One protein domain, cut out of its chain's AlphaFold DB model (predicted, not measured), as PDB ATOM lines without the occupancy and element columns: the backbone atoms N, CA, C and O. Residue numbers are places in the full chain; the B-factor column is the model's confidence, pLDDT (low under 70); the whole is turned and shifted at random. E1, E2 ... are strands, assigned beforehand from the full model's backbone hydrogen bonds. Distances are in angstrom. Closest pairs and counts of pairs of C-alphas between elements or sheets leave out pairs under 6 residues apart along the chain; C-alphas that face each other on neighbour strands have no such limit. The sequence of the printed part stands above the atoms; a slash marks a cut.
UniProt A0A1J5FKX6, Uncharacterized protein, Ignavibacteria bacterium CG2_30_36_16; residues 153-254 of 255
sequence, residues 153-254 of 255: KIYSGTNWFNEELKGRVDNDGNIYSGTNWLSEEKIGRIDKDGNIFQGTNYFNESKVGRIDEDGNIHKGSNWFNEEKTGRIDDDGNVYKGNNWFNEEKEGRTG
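Overview. This is residues 153 to 254 of the 255 residues of an uncharacterized protein of Ignavibacteria bacterium CG2_30_36_16 (UniProt A0A1J5FKX6). Ten short strands form a closed ring, a wide, shallow barrel with an open middle, built from five hairpins set one after another round it. The links within these hairpins, E1 to E2, E3 to E4, E5 to E6, E7 to E8 and E9 to E10, reach outward like the arms of a pinwheel, and E10 closes the ring beside E1. The printed part has 102 residues, with no named helix and ten named strands, E1 to E10, which follow each other round the ring in chain order, each antiparallel to its neighbours. The class is all strand, though under half of the residues are in named elements. The whole is compact, with a radius of gyration of the C-alphas of 13.7 A, and flat, spanning 40 by 38 by 17 A.

Along the chain. The longest strands have six residues each: E2, residues 164 to 169, 15.2 A; E4, 185 to 190, 15.3 A; E6, 206 to 211, 15.2 A; E8, 227 to 232, 15.4 A; and E10, 248 to 253, 15.1 A. The four-residue strands are E1, residues 153 to 156; E3, 174 to 177; E5, 195 to 198; E7, 216 to 219; and E9, 237 to 240. E1 begins at C-alpha 153, at (191.330, 269.685, 177.463). C-alpha 206, where E6 begins, is at (203.795, 278.989, 160.527). E10 ends at C-alpha 253, at (186.875, 271.947, 174.192).

Arrangement. The ten strands make a meander, each the antiparallel neighbour of the one before. In the hairpin E1 and E2, at 143 degrees between directions, N 154 is 2.8 A from O 167, within hydrogen-bond range. On the other side of E2 lies E3, at 159 degrees, with N 176 and O 168 within range at 2.8 A. In the hairpin E5 and E6, at 141 degrees, N 196 and O 209 are 2.8 A apart. E10 and E1 close the barrel at 159 degrees: N 155 and O 252 are within range at 2.9 A, and C-alphas 251 and 156, which face each other, are 4.0 A apart. Across the ring, strands are apart, for instance E1 and E6, and E2 and E7.

Size, cuts and confidence. The two C-alphas farthest apart, those of Phe 161 and Phe 224, are 40.3 A apart. The first and last printed C-alphas, of Lys 153 and Gly 254, are 5.1 A apart. The printed part has no cut. The links E2 to E3, E4 to E5, E6 to E7 and E8 to E9 are tight, the other five are short, and no link is long. The mean pLDDT of the printed part is 75.2; 26 residues are under 70, among them residues 157 to 163 and 179 to 182.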
ATOM      1  N   LYS A 153     191.197 270.968 178.175       79.62
ATOM      2  CA  LYS A 153     191.330 269.685 177.463       79.62
ATOM      3  C   LYS A 153     190.545 269.696 176.152       79.62
ATOM      4  O   LYS A 153     189.426 270.189 176.115       79.62
ATOM      5  N   ILE A 154     191.100 269.109 175.098       76.19
ATOM      6  CA  ILE A 154     190.446 268.954 173.795       76.19
ATOM      7  C   ILE A 154     190.007 267.502 173.641       76.19
ATOM      8  O   ILE A 154     190.844 266.594 173.657       76.19
ATOM      9  N   TYR A 155     188.711 267.288 173.445       76.44
ATOM     10  CA  TYR A 155     188.124 265.976 173.205       76.44
ATOM     11  C   TYR A 155     187.632 265.858 171.765       76.44
ATOM     12  O   TYR A 155     187.119 266.821 171.195       76.44
ATOM     13  N   SER A 156     187.758 264.669 171.182       74.19
ATOM     14  CA  SER A 156     187.153 264.324 169.892       74.19
ATOM     15  C   SER A 156     186.147 263.198 170.086       74.19
ATOM     16  O   SER A 156     186.436 262.220 170.774       74.19
ATOM     17  N   GLY A 157     184.963 263.358 169.504       68.12
ATOM     18  CA  GLY A 157     183.841 262.442 169.671       68.12
ATOM     19  C   GLY A 157     182.504 263.155 169.498       68.12
ATOM     20  O   GLY A 157     182.398 264.372 169.644       68.12
ATOM     21  N   THR A 158     181.470 262.389 169.166       63.59
ATOM     22  CA  THR A 158     180.127 262.925 168.898       63.59
ATOM     23  C   THR A 158     179.230 262.963 170.138       63.59
ATOM     24  O   THR A 158     178.239 263.686 170.132       63.59
ATOM     25  N   ASN A 159     179.576 262.228 171.205       62.59
ATOM     26  CA  ASN A 159     178.802 262.123 172.446       62.59
ATOM     27  C   ASN A 159     179.708 261.902 173.669       62.59
ATOM     28  O   ASN A 159     180.705 261.193 173.566       62.59
ATOM     29  N   TRP A 160     179.273 262.369 174.848       57.28
ATOM     30  CA  TRP A 160     180.000 262.286 176.134       57.28
ATOM     31  C   TRP A 160     180.527 260.883 176.492       57.28
ATOM     32  O   TRP A 160     181.555 260.745 177.145       57.28
ATOM     33  N   PHE A 161     179.831 259.825 176.063       55.66
ATOM     34  CA  PHE A 161     180.211 258.433 176.333       55.66
ATOM     35  C   PHE A 161     181.269 257.861 175.371       55.66
ATOM     36  O   PHE A 161     181.764 256.766 175.616       55.66
ATOM     37  N   ASN A 162     181.600 258.569 174.287       68.94
ATOM     38  CA  ASN A 162     182.547 258.138 173.252       68.94
ATOM     39  C   ASN A 162     183.541 259.258 172.873       68.94
ATOM     40  O   ASN A 162     184.026 259.317 171.746       68.94
ATOM     41  N   GLU A 163     183.782 260.194 173.792       68.94
ATOM     42  CA  GLU A 163     184.743 261.285 173.627       68.94
ATOM     43  C   GLU A 163     186.134 260.838 174.111       68.94
ATOM     44  O   GLU A 163     186.308 260.407 175.250       68.94
ATOM     45  N   GLU A 164     187.144 260.967 173.250       75.19
ATOM     46  CA  GLU A 164     188.545 260.687 173.571       75.19
ATOM     47  C   GLU A 164     189.334 261.985 173.748       75.19
ATOM     48  O   GLU A 164     189.218 262.910 172.942       75.19
ATOM     49  N   LEU A 165     190.200 262.042 174.763       76.81
ATOM     50  CA  LEU A 165     191.140 263.151 174.938       76.81
ATOM     51  C   LEU A 165     192.170 263.141 173.798       76.81
ATOM     52  O   LEU A 165     192.946 262.194 173.672       76.81
ATOM     53  N   LYS A 166     192.190 264.194 172.979       78.56
ATOM     54  CA  LYS A 166     193.143 264.355 171.866       78.56
ATOM     55  C   LYS A 166     194.249 265.360 172.157       78.56
ATOM     56  O   LYS A 166     195.274 265.350 171.472       78.56
ATOM     57  N   GLY A 167     194.053 266.222 173.146       80.31
ATOM     58  CA  GLY A 167     195.040 267.236 173.461       80.31
ATOM     59  C   GLY A 167     194.622 268.194 174.558       80.31
ATOM     60  O   GLY A 167     193.652 267.973 175.286       80.31
ATOM     61  N   ARG A 168     195.377 269.280 174.657       80.44
ATOM     62  CA  ARG A 168     195.229 270.324 175.667       80.44
ATOM     63  C   ARG A 168     195.651 271.664 175.087       80.44
ATOM     64  O   ARG A 168     196.615 271.731 174.333       80.44
ATOM     65  N   VAL A 169     194.974 272.725 175.494       77.88
ATOM     66  CA  VAL A 169     195.438 274.101 175.324       77.88
ATOM     67  C   VAL A 169     195.860 274.613 176.689       77.88
ATOM     68  O   VAL A 169     195.090 274.529 177.646       77.88
ATOM     69  N   ASP A 170     197.095 275.076 176.826       79.06
ATOM     70  CA  ASP A 170     197.506 275.738 178.061       79.06
ATOM     71  C   ASP A 170     196.992 277.184 178.123       79.06
ATOM     72  O   ASP A 170     196.479 277.744 177.155       79.06
ATOM     73  N   ASN A 171     197.124 277.804 179.293       69.69
ATOM     74  CA  ASN A 171     196.678 279.182 179.502       69.69
ATOM     75  C   ASN A 171     197.505 280.210 178.704       69.69
ATOM     76  O   ASN A 171     197.104 281.369 178.613       69.69
ATOM     77  N   ASP A 172     198.640 279.792 178.137       69.88
ATOM     78  CA  ASP A 172     199.503 280.603 177.278       69.88
ATOM     79  C   ASP A 172     199.126 280.465 175.791       69.88
ATOM     80  O   ASP A 172     199.754 281.077 174.922       69.88
ATOM     81  N   GLY A 173     198.090 279.674 175.489       72.94
ATOM     82  CA  GLY A 173     197.591 279.429 174.143       72.94
ATOM     83  C   GLY A 173     198.391 278.384 173.369       72.94
ATOM     84  O   GLY A 173     198.152 278.223 172.175       72.94
ATOM     85  N   ASN A 174     199.334 277.661 173.981       82.50
ATOM     86  CA  ASN A 174     200.007 276.546 173.316       82.50
ATOM     87  C   ASN A 174     199.073 275.338 173.236       82.50
ATOM     88  O   ASN A 174     198.436 274.954 174.216       82.50
ATOM     89  N   ILE A 175     199.044 274.714 172.063       81.44
ATOM     90  CA  ILE A 175     198.256 273.522 171.774       81.44
ATOM     91  C   ILE A 175     199.181 272.312 171.839       81.44
ATOM     92  O   ILE A 175     200.178 272.239 171.114       81.44
ATOM     93  N   TYR A 176     198.809 271.338 172.658       82.12
ATOM     94  CA  TYR A 176     199.470 270.049 172.780       82.12
ATOM     95  C   TYR A 176     198.553 268.947 172.264       82.12
ATOM     96  O   TYR A 176     197.349 268.960 172.531       82.12
ATOM     97  N   SER A 177     199.118 267.985 171.542       79.50
ATOM     98  CA  SER A 177     198.431 266.760 171.142       79.50
ATOM     99  C   SER A 177     198.944 265.594 171.966       79.50
ATOM    100  O   SER A 177     200.149 265.420 172.118       79.50
ATOM    101  N   GLY A 178     198.027 264.801 172.509       74.38
ATOM    102  CA  GLY A 178     198.353 263.661 173.351       74.38
ATOM    103  C   GLY A 178     197.206 263.280 174.276       74.38
ATOM    104  O   GLY A 178     196.302 264.068 174.548       74.38
ATOM    105  N   THR A 179     197.246 262.045 174.764       68.88
ATOM    106  CA  THR A 179     196.239 261.483 175.677       68.88
ATOM    107  C   THR A 179     196.606 261.668 177.155       68.88
ATOM    108  O   THR A 179     195.803 261.362 178.034       68.88
ATOM    109  N   ASN A 180     197.820 262.140 177.457       65.19
ATOM    110  CA  ASN A 180     198.355 262.299 178.808       65.19
ATOM    111  C   ASN A 180     199.465 263.366 178.831       65.19
ATOM    112  O   ASN A 180     200.199 263.511 177.859       65.19
ATOM    113  N   TRP A 181     199.644 264.032 179.974       59.53
ATOM    114  CA  TRP A 181     200.635 265.087 180.190       59.53
ATOM    115  C   TRP A 181     202.100 264.650 180.038       59.53
ATOM    116  O   TRP A 181     202.975 265.464 179.767       59.53
ATOM    117  N   LEU A 182     202.380 263.353 180.206       56.22
ATOM    118  CA  LEU A 182     203.719 262.777 180.019       56.22
ATOM    119  C   LEU A 182     204.047 262.448 178.558       56.22
ATOM    120  O   LEU A 182     205.198 262.162 178.245       56.22
ATOM    121  N   SER A 183     203.042 262.421 177.685       71.50
ATOM    122  CA  SER A 183     203.170 261.989 176.290       71.50
ATOM    123  C   SER A 183     202.519 262.978 175.326       71.50
ATOM    124  O   SER A 183     202.112 262.589 174.233       71.50
ATOM    125  N   GLU A 184     202.335 264.220 175.763       76.06
ATOM    126  CA  GLU A 184     201.775 265.282 174.942       76.06
ATOM    127  C   GLU A 184     202.905 266.064 174.263       76.06
ATOM    128  O   GLU A 184     203.907 266.419 174.884       76.06
ATOM    129  N   GLU A 185     202.756 266.308 172.966       79.25
ATOM    130  CA  GLU A 185     203.702 267.073 172.161       79.25
ATOM    131  C   GLU A 185     203.068 268.407 171.781       79.25
ATOM    132  O   GLU A 185     201.900 268.463 171.390       79.25
ATOM    133  N   LYS A 186     203.829 269.499 171.883       82.88
ATOM    134  CA  LYS A 186     203.364 270.808 171.428       82.88
ATOM    135  C   LYS A 186     203.238 270.803 169.906       82.88
ATOM    136  O   LYS A 186     204.237 270.712 169.204       82.88
ATOM    137  N   ILE A 187     202.022 270.968 169.399       81.25
ATOM    138  CA  ILE A 187     201.731 270.968 167.959       81.25
ATOM    139  C   ILE A 187     201.440 272.366 167.402       81.25
ATOM    140  O   ILE A 187     201.466 272.563 166.184       81.25
ATOM    141  N   GLY A 188     201.173 273.347 168.264       84.62
ATOM    142  CA  GLY A 188     200.881 274.700 167.811       84.62
ATOM    143  C   GLY A 188     200.650 275.703 168.929       84.62
ATOM    144  O   GLY A 188     200.934 275.444 170.101       84.62
ATOM    145  N   ARG A 189     200.142 276.872 168.542       84.06
ATOM    146  CA  ARG A 189     199.834 277.993 169.429       84.06
ATOM    147  C   ARG A 189     198.726 278.862 168.843       84.06
ATOM    148  O   ARG A 189     198.646 279.024 167.630       84.06
ATOM    149  N   ILE A 190     197.920 279.460 169.705       79.81
ATOM    150  CA  ILE A 190     196.961 280.511 169.370       79.81
ATOM    151  C   ILE A 190     197.439 281.789 170.055       79.81
ATOM    152  O   ILE A 190     197.806 281.767 171.231       79.81
ATOM    153  N   ASP A 191     197.520 282.887 169.311       81.25
ATOM    154  CA  ASP A 191     197.845 284.190 169.890       81.25
ATOM    155  C   ASP A 191     196.599 284.940 170.384       81.25
ATOM    156  O   ASP A 191     195.462 284.500 170.233       81.25
ATOM    157  N   LYS A 192     196.827 286.097 171.010       69.75
ATOM    158  CA  LYS A 192     195.753 286.933 171.564       69.75
ATOM    159  C   LYS A 192     194.868 287.577 170.495       69.75
ATOM    160  O   LYS A 192     193.767 287.995 170.824       69.75
ATOM    161  N   ASP A 193     195.350 287.643 169.257       72.94
ATOM    162  CA  ASP A 193     194.632 288.197 168.109       72.94
ATOM    163  C   ASP A 193     193.853 287.098 167.356       72.94
ATOM    164  O   ASP A 193     193.295 287.340 166.285       72.94
ATOM    165  N   GLY A 194     193.834 285.873 167.897       73.75
ATOM    166  CA  GLY A 194     193.140 284.722 167.334       73.75
ATOM    167  C   GLY A 194     193.894 284.024 166.201       73.75
ATOM    168  O   GLY A 194     193.338 283.122 165.582       73.75
ATOM    169  N   ASN A 195     195.144 284.378 165.892       82.62
ATOM    170  CA  ASN A 195     195.920 283.676 164.866       82.62
ATOM    171  C   ASN A 195     196.379 282.304 165.374       82.62
ATOM    172  O   ASN A 195     196.936 282.175 166.465       82.62
ATOM    173  N   ILE A 196     196.202 281.288 164.530       81.62
ATOM    174  CA  ILE A 196     196.613 279.909 164.785       81.62
ATOM    175  C   ILE A 196     197.949 279.662 164.090       81.62
ATOM    176  O   ILE A 196     198.069 279.781 162.865       81.62
ATOM    177  N   PHE A 197     198.938 279.251 164.870       84.06
ATOM    178  CA  PHE A 197     200.261 278.861 164.412       84.06
ATOM    179  C   PHE A 197     200.461 277.361 164.609       84.06
ATOM    180  O   PHE A 197     200.171 276.816 165.675       84.06
ATOM    181  N   GLN A 198     200.983 276.692 163.585       82.50
ATOM    182  CA  GLN A 198     201.396 275.295 163.659       82.50
ATOM    183  C   GLN A 198     202.914 275.230 163.780       82.50
ATOM    184  O   GLN A 198     203.622 275.835 162.974       82.50
ATOM    185  N   GLY A 199     203.408 274.487 164.766       76.94
ATOM    186  CA  GLY A 199     204.836 274.339 165.021       76.94
ATOM    187  C   GLY A 199     205.142 274.034 166.482       76.94
ATOM    188  O   GLY A 199     204.410 274.418 167.394       76.94
ATOM    189  N   THR A 200     206.258 273.347 166.700       72.25
ATOM    190  CA  THR A 200     206.732 272.960 168.035       72.25
ATOM    191  C   THR A 200     207.417 274.121 168.761       72.25
ATOM    192  O   THR A 200     207.376 274.190 169.986       72.25
ATOM    193  N   ASN A 201     207.993 275.077 168.019       70.00
ATOM    194  CA  ASN A 201     208.775 276.198 168.546       70.00
ATOM    195  C   ASN A 201     208.455 277.516 167.828       70.00
ATOM    196  O   ASN A 201     208.231 277.522 166.622       70.00
ATOM    197  N   TYR A 202     208.561 278.639 168.550       63.19
ATOM    198  CA  TYR A 202     208.272 279.997 168.049       63.19
ATOM    199  C   TYR A 202     209.088 280.392 166.800       63.19
ATOM    200  O   TYR A 202     208.649 281.192 165.985       63.19
ATOM    201  N   PHE A 203     210.281 279.816 166.621       63.34
ATOM    202  CA  PHE A 203     211.148 280.082 165.465       63.34
ATOM    203  C   PHE A 203     210.828 279.233 164.227       63.34
ATOM    204  O   PHE A 203     211.390 279.483 163.164       63.34
ATOM    205  N   ASN A 204     209.964 278.224 164.359       72.81
ATOM    206  CA  ASN A 204     209.555 277.330 163.274       72.81
ATOM    207  C   ASN A 204     208.029 277.149 163.244       72.81
ATOM    208  O   ASN A 204     207.525 276.098 162.849       72.81
ATOM    209  N   GLU A 205     207.288 278.151 163.720       79.44
ATOM    210  CA  GLU A 205     205.834 278.156 163.657       79.44
ATOM    211  C   GLU A 205     205.369 278.921 162.415       79.44
ATOM    212  O   GLU A 205     205.888 279.984 162.077       79.44
ATOM    213  N   SER A 206     204.405 278.357 161.698       82.62
ATOM    214  CA  SER A 206     203.795 278.989 160.527       82.62
ATOM    215  C   SER A 206     202.342 279.304 160.832       82.62
ATOM    216  O   SER A 206     201.636 278.463 161.390       82.62
ATOM    217  N   LYS A 207     201.878 280.503 160.462       84.50
ATOM    218  CA  LYS A 207     200.454 280.843 160.563       84.50
ATOM    219  C   LYS A 207     199.668 279.942 159.610       84.50
ATOM    220  O   LYS A 207     199.888 279.975 158.400       84.50
ATOM    221  N   VAL A 208     198.756 279.154 160.166       83.56
ATOM    222  CA  VAL A 208     197.909 278.208 159.423       83.56
ATOM    223  C   VAL A 208     196.436 278.592 159.438       83.56
ATOM    224  O   VAL A 208     195.660 278.044 158.654       83.56
ATOM    225  N   GLY A 209     196.042 279.529 160.298       84.81
ATOM    226  CA  GLY A 209     194.659 279.963 160.379       84.81
ATOM    227  C   GLY A 209     194.420 281.105 161.351       84.81
ATOM    228  O   GLY A 209     195.360 281.721 161.864       84.81
ATOM    229  N   ARG A 210     193.141 281.372 161.597       83.12
ATOM    230  CA  ARG A 210     192.639 282.393 162.514       83.12
ATOM    231  C   ARG A 210     191.283 281.977 163.081       83.12
ATOM    232  O   ARG A 210     190.511 281.323 162.388       83.12
ATOM    233  N   ILE A 211     191.001 282.376 164.312       79.75
ATOM    234  CA  ILE A 211     189.686 282.302 164.946       79.75
ATOM    235  C   ILE A 211     189.169 283.733 165.070       79.75
ATOM    236  O   ILE A 211     189.908 284.608 165.526       79.75
ATOM    237  N   ASP A 212     187.954 283.989 164.596       78.38
ATOM    238  CA  ASP A 212     187.307 285.292 164.754       78.38
ATOM    239  C   ASP A 212     186.567 285.414 166.101       78.38
ATOM    240  O   ASP A 212     186.479 284.463 166.879       78.38
ATOM    241  N   GLU A 213     186.061 286.612 166.397       72.31
ATOM    242  CA  GLU A 213     185.334 286.897 167.643       72.31
ATOM    243  C   GLU A 213     184.004 286.131 167.752       72.31
ATOM    244  O   GLU A 213     183.520 285.911 168.860       72.31
ATOM    245  N   ASP A 214     183.456 285.675 166.621       71.44
ATOM    246  CA  ASP A 214     182.228 284.877 166.534       71.44
ATOM    247  C   ASP A 214     182.503 283.361 166.648       71.44
ATOM    248  O   ASP A 214     181.595 282.535 166.506       71.44
ATOM    249  N   GLY A 215     183.763 282.971 166.872       72.19
ATOM    250  CA  GLY A 215     184.189 281.582 167.019       72.19
ATOM    251  C   GLY A 215     184.334 280.810 165.703       72.19
ATOM    252  O   GLY A 215     184.524 279.592 165.738       72.19
ATOM    253  N   ASN A 216     184.268 281.449 164.532       80.44
ATOM    254  CA  ASN A 216     184.567 280.804 163.254       80.44
ATOM    255  C   ASN A 216     186.073 280.583 163.088       80.44
ATOM    256  O   ASN A 216     186.899 281.468 163.311       80.44
ATOM    257  N   ILE A 217     186.424 279.388 162.621       81.12
ATOM    258  CA  ILE A 217     187.794 278.974 162.343       81.12
ATOM    259  C   ILE A 217     188.044 279.108 160.845       81.12
ATOM    260  O   ILE A 217     187.409 278.431 160.030       81.12
ATOM    261  N   HIS A 218     189.021 279.931 160.493       83.19
ATOM    262  CA  HIS A 218     189.514 280.122 159.140       83.19
ATOM    263  C   HIS A 218     190.871 279.448 158.967       83.19
ATOM    264  O   HIS A 218     191.774 279.632 159.784       83.19
ATOM    265  N   LYS A 219     191.043 278.700 157.879       82.00
ATOM    266  CA  LYS A 219     192.324 278.127 157.469       82.00
ATOM    267  C   LYS A 219     192.916 278.970 156.351       82.00
ATOM    268  O   LYS A 219     192.264 279.209 155.341       82.00
ATOM    269  N   GLY A 220     194.158 279.395 156.524       76.25
ATOM    270  CA  GLY A 220     194.851 280.271 155.589       76.25
ATOM    271  C   GLY A 220     195.905 281.118 156.288       76.25
ATOM    272  O   GLY A 220     195.831 281.396 157.483       76.25
ATOM    273  N   SER A 221     196.926 281.509 155.533       71.50
ATOM    274  CA  SER A 221     198.038 282.317 156.036       71.50
ATOM    275  C   SER A 221     197.799 283.824 155.905       71.50
ATOM    276  O   SER A 221     198.552 284.604 156.487       71.50
ATOM    277  N   ASN A 222     196.780 284.252 155.150       69.06
ATOM    278  CA  ASN A 222     196.474 285.662 154.929       69.06
ATOM    279  C   ASN A 222     195.003 285.879 154.534       69.06
ATOM    280  O   ASN A 222     194.419 285.014 153.885       69.06
ATOM    281  N   TRP A 223     194.455 287.068 154.810       62.16
ATOM    282  CA  TRP A 223     193.034 287.426 154.615       62.16
ATOM    283  C   TRP A 223     192.476 287.117 153.212       62.16
ATOM    284  O   TRP A 223     191.306 286.792 153.056       62.16
ATOM    285  N   PHE A 224     193.317 287.193 152.177       64.88
ATOM    286  CA  PHE A 224     192.929 286.936 150.784       64.88
ATOM    287  C   PHE A 224     192.830 285.447 150.406       64.88
ATOM    288  O   PHE A 224     192.381 285.139 149.307       64.88
ATOM    289  N   ASN A 225     193.276 284.537 151.276       76.38
ATOM    290  CA  ASN A 225     193.297 283.088 151.051       76.38
ATOM    291  C   ASN A 225     192.834 282.313 152.303       76.38
ATOM    292  O   ASN A 225     193.258 281.184 152.538       76.38
ATOM    293  N   GLU A 226     192.050 282.966 153.163       77.75
ATOM    294  CA  GLU A 226     191.461 282.364 154.357       77.75
ATOM    295  C   GLU A 226     190.084 281.782 153.999       77.75
ATOM    296  O   GLU A 226     189.177 282.505 153.592       77.75
ATOM    297  N   GLU A 227     189.914 280.471 154.166       83.00
ATOM    298  CA  GLU A 227     188.637 279.777 153.980       83.00
ATOM    299  C   GLU A 227     188.074 279.367 155.341       83.00
ATOM    300  O   GLU A 227     188.808 278.865 156.193       83.00
ATOM    301  N   LYS A 228     186.770 279.561 155.571       82.62
ATOM    302  CA  LYS A 228     186.117 279.048 156.782       82.62
ATOM    303  C   LYS A 228     186.139 277.519 156.744       82.62
ATOM    304  O   LYS A 228     185.642 276.932 155.790       82.62
ATOM    305  N   THR A 229     186.681 276.900 157.787       83.75
ATOM    306  CA  THR A 229     186.813 275.438 157.911       83.75
ATOM    307  C   THR A 229     186.114 274.854 159.133       83.75
ATOM    308  O   THR A 229     185.991 273.633 159.238       83.75
ATOM    309  N   GLY A 230     185.673 275.689 160.072       84.31
ATOM    310  CA  GLY A 230     184.966 275.221 161.257       84.31
ATOM    311  C   GLY A 230     184.437 276.350 162.129       84.31
ATOM    312  O   GLY A 230     184.505 277.523 161.753       84.31
ATOM    313  N   ARG A 231     183.908 275.981 163.294       81.25
ATOM    314  CA  ARG A 231     183.358 276.899 164.296       81.25
ATOM    315  C   ARG A 231     183.419 276.283 165.691       81.25
ATOM    316  O   ARG A 231     183.260 275.072 165.834       81.25
ATOM    317  N   ILE A 232     183.609 277.119 166.703       78.06
ATOM    318  CA  ILE A 232     183.461 276.776 168.117       78.06
ATOM    319  C   ILE A 232     182.254 277.550 168.646       78.06
ATOM    320  O   ILE A 232     182.169 278.755 168.425       78.06
ATOM    321  N   ASP A 233     181.293 276.863 169.265       75.94
ATOM    322  CA  ASP A 233     180.145 277.521 169.903       75.94
ATOM    323  C   ASP A 233     180.435 277.924 171.361       75.94
ATOM    324  O   ASP A 233     181.441 277.521 171.947       75.94
ATOM    325  N   ASP A 234     179.540 278.722 171.950       70.88
ATOM    326  CA  ASP A 234     179.649 279.197 173.339       70.88
ATOM    327  C   ASP A 234     179.640 278.059 174.377       70.88
ATOM    328  O   ASP A 234     180.114 278.233 175.501       70.88
ATOM    329  N   ASP A 235     179.127 276.885 173.993       69.12
ATOM    330  CA  ASP A 235     179.106 275.665 174.803       69.12
ATOM    331  C   ASP A 235     180.401 274.835 174.649       69.12
ATOM    332  O   ASP A 235     180.553 273.771 175.262       69.12
ATOM    333  N   GLY A 236     181.352 275.309 173.835       68.25
ATOM    334  CA  GLY A 236     182.651 274.687 173.590       68.25
ATOM    335  C   GLY A 236     182.618 273.529 172.593       68.25
ATOM    336  O   GLY A 236     183.612 272.815 172.452       68.25
ATOM    337  N   ASN A 237     181.512 273.286 171.887       78.12
ATOM    338  CA  ASN A 237     181.464 272.283 170.826       78.12
ATOM    339  C   ASN A 237     182.222 272.775 169.591       78.12
ATOM    340  O   ASN A 237     182.078 273.918 169.161       78.12
ATOM    341  N   VAL A 238     182.992 271.870 168.990       79.25
ATOM    342  CA  VAL A 238     183.781 272.126 167.785       79.25
ATOM    343  C   VAL A 238     183.092 271.481 166.590       79.25
ATOM    344  O   VAL A 238     182.892 270.261 166.558       79.25
ATOM    345  N   TYR A 239     182.769 272.301 165.598       80.62
ATOM    346  CA  TYR A 239     182.194 271.886 164.325       80.62
ATOM    347  C   TYR A 239     183.199 272.091 163.200       80.62
ATOM    348  O   TYR A 239     183.897 273.107 163.143       80.62
ATOM    349  N   LYS A 240     183.229 271.145 162.270       81.12
ATOM    350  CA  LYS A 240     184.013 271.208 161.042       81.12
ATOM    351  C   LYS A 240     183.081 271.361 159.857       81.12
ATOM    352  O   LYS A 240     182.141 270.589 159.707       81.12
ATOM    353  N   GLY A 241     183.352 272.344 159.012       76.88
ATOM    354  CA  GLY A 241     182.527 272.646 157.852       76.88
ATOM    355  C   GLY A 241     182.617 274.109 157.446       76.88
ATOM    356  O   GLY A 241     183.022 274.977 158.218       76.88
ATOM    357  N   ASN A 242     182.229 274.373 156.202       75.69
ATOM    358  CA  ASN A 242     182.394 275.694 155.595       75.69
ATOM    359  C   ASN A 242     181.113 276.548 155.700       75.69
ATOM    360  O   ASN A 242     181.140 277.734 155.378       75.69
ATOM    361  N   ASN A 243     179.982 275.962 156.118       69.69
ATOM    362  CA  ASN A 243     178.693 276.640 156.293       69.69
ATOM    363  C   ASN A 243     177.772 275.833 157.232       69.69
ATOM    364  O   ASN A 243     177.887 274.612 157.285       69.69
ATOM    365  N   TRP A 244     176.801 276.489 157.872       63.38
ATOM    366  CA  TRP A 244     175.845 275.924 158.840       63.38
ATOM    367  C   TRP A 244     175.119 274.656 158.354       63.38
ATOM    368  O   TRP A 244     174.805 273.771 159.140       63.38
ATOM    369  N   PHE A 245     174.865 274.544 157.047       65.81
ATOM    370  CA  PHE A 245     174.194 273.385 156.440       65.81
ATOM    371  C   PHE A 245     175.105 272.166 156.210       65.81
ATOM    372  O   PHE A 245     174.608 271.111 155.830       65.81
ATOM    373  N   ASN A 246     176.419 272.313 156.394       77.56
ATOM    374  CA  ASN A 246     177.432 271.279 156.160       77.56
ATOM    375  C   ASN A 246     178.477 271.242 157.296       77.56
ATOM    376  O   ASN A 246     179.634 270.892 157.070       77.56
ATOM    377  N   GLU A 247     178.098 271.700 158.492       78.75
ATOM    378  CA  GLU A 247     178.923 271.653 159.699       78.75
ATOM    379  C   GLU A 247     178.630 270.346 160.460       78.75
ATOM    380  O   GLU A 247     177.489 270.075 160.831       78.75
ATOM    381  N   GLU A 248     179.660 269.539 160.710       81.06
ATOM    382  CA  GLU A 248     179.583 268.311 161.508       81.06
ATOM    383  C   GLU A 248     180.325 268.495 162.834       81.06
ATOM    384  O   GLU A 248     181.430 269.042 162.870       81.06
ATOM    385  N   LYS A 249     179.740 268.025 163.941       80.38
ATOM    386  CA  LYS A 249     180.401 268.058 165.250       80.38
ATOM    387  C   LYS A 249     181.567 267.065 165.268       80.38
ATOM    388  O   LYS A 249     181.356 265.862 165.146       80.38
ATOM    389  N   GLU A 250     182.780 267.570 165.472       79.94
ATOM    390  CA  GLU A 250     184.019 266.771 165.493       79.94
ATOM    391  C   GLU A 250     184.553 266.578 166.926       79.94
ATOM    392  O   GLU A 250     185.282 265.621 167.217       79.94
ATOM    393  N   GLY A 251     184.160 267.457 167.851       77.62
ATOM    394  CA  GLY A 251     184.605 267.367 169.233       77.62
ATOM    395  C   GLY A 251     184.097 268.479 170.137       77.62
ATOM    396  O   GLY A 251     183.097 269.143 169.853       77.62
ATOM    397  N   ARG A 252     184.800 268.657 171.255       76.44
ATOM    398  CA  ARG A 252     184.498 269.653 172.283       76.44
ATOM    399  C   ARG A 252     185.774 270.105 172.986       76.44
ATOM    400  O   ARG A 252     186.657 269.294 173.271       76.44
ATOM    401  N   THR A 253     185.863 271.389 173.297       69.50
ATOM    402  CA  THR A 253     186.875 271.947 174.192       69.50
ATOM    403  C   THR A 253     186.301 272.004 175.608       69.50
ATOM    404  O   THR A 253     185.147 272.363 175.827       69.50
ATOM    405  N   GLY A 254     187.078 271.555 176.592       60.69
ATOM    406  CA  GLY A 254     186.714 271.673 177.999       60.69
ATOM    407  C   GLY A 254     186.797 273.136 178.418       60.69
ATOM    408  O   GLY A 254     187.885 273.708 178.352       60.69
TER     409      GLY A 254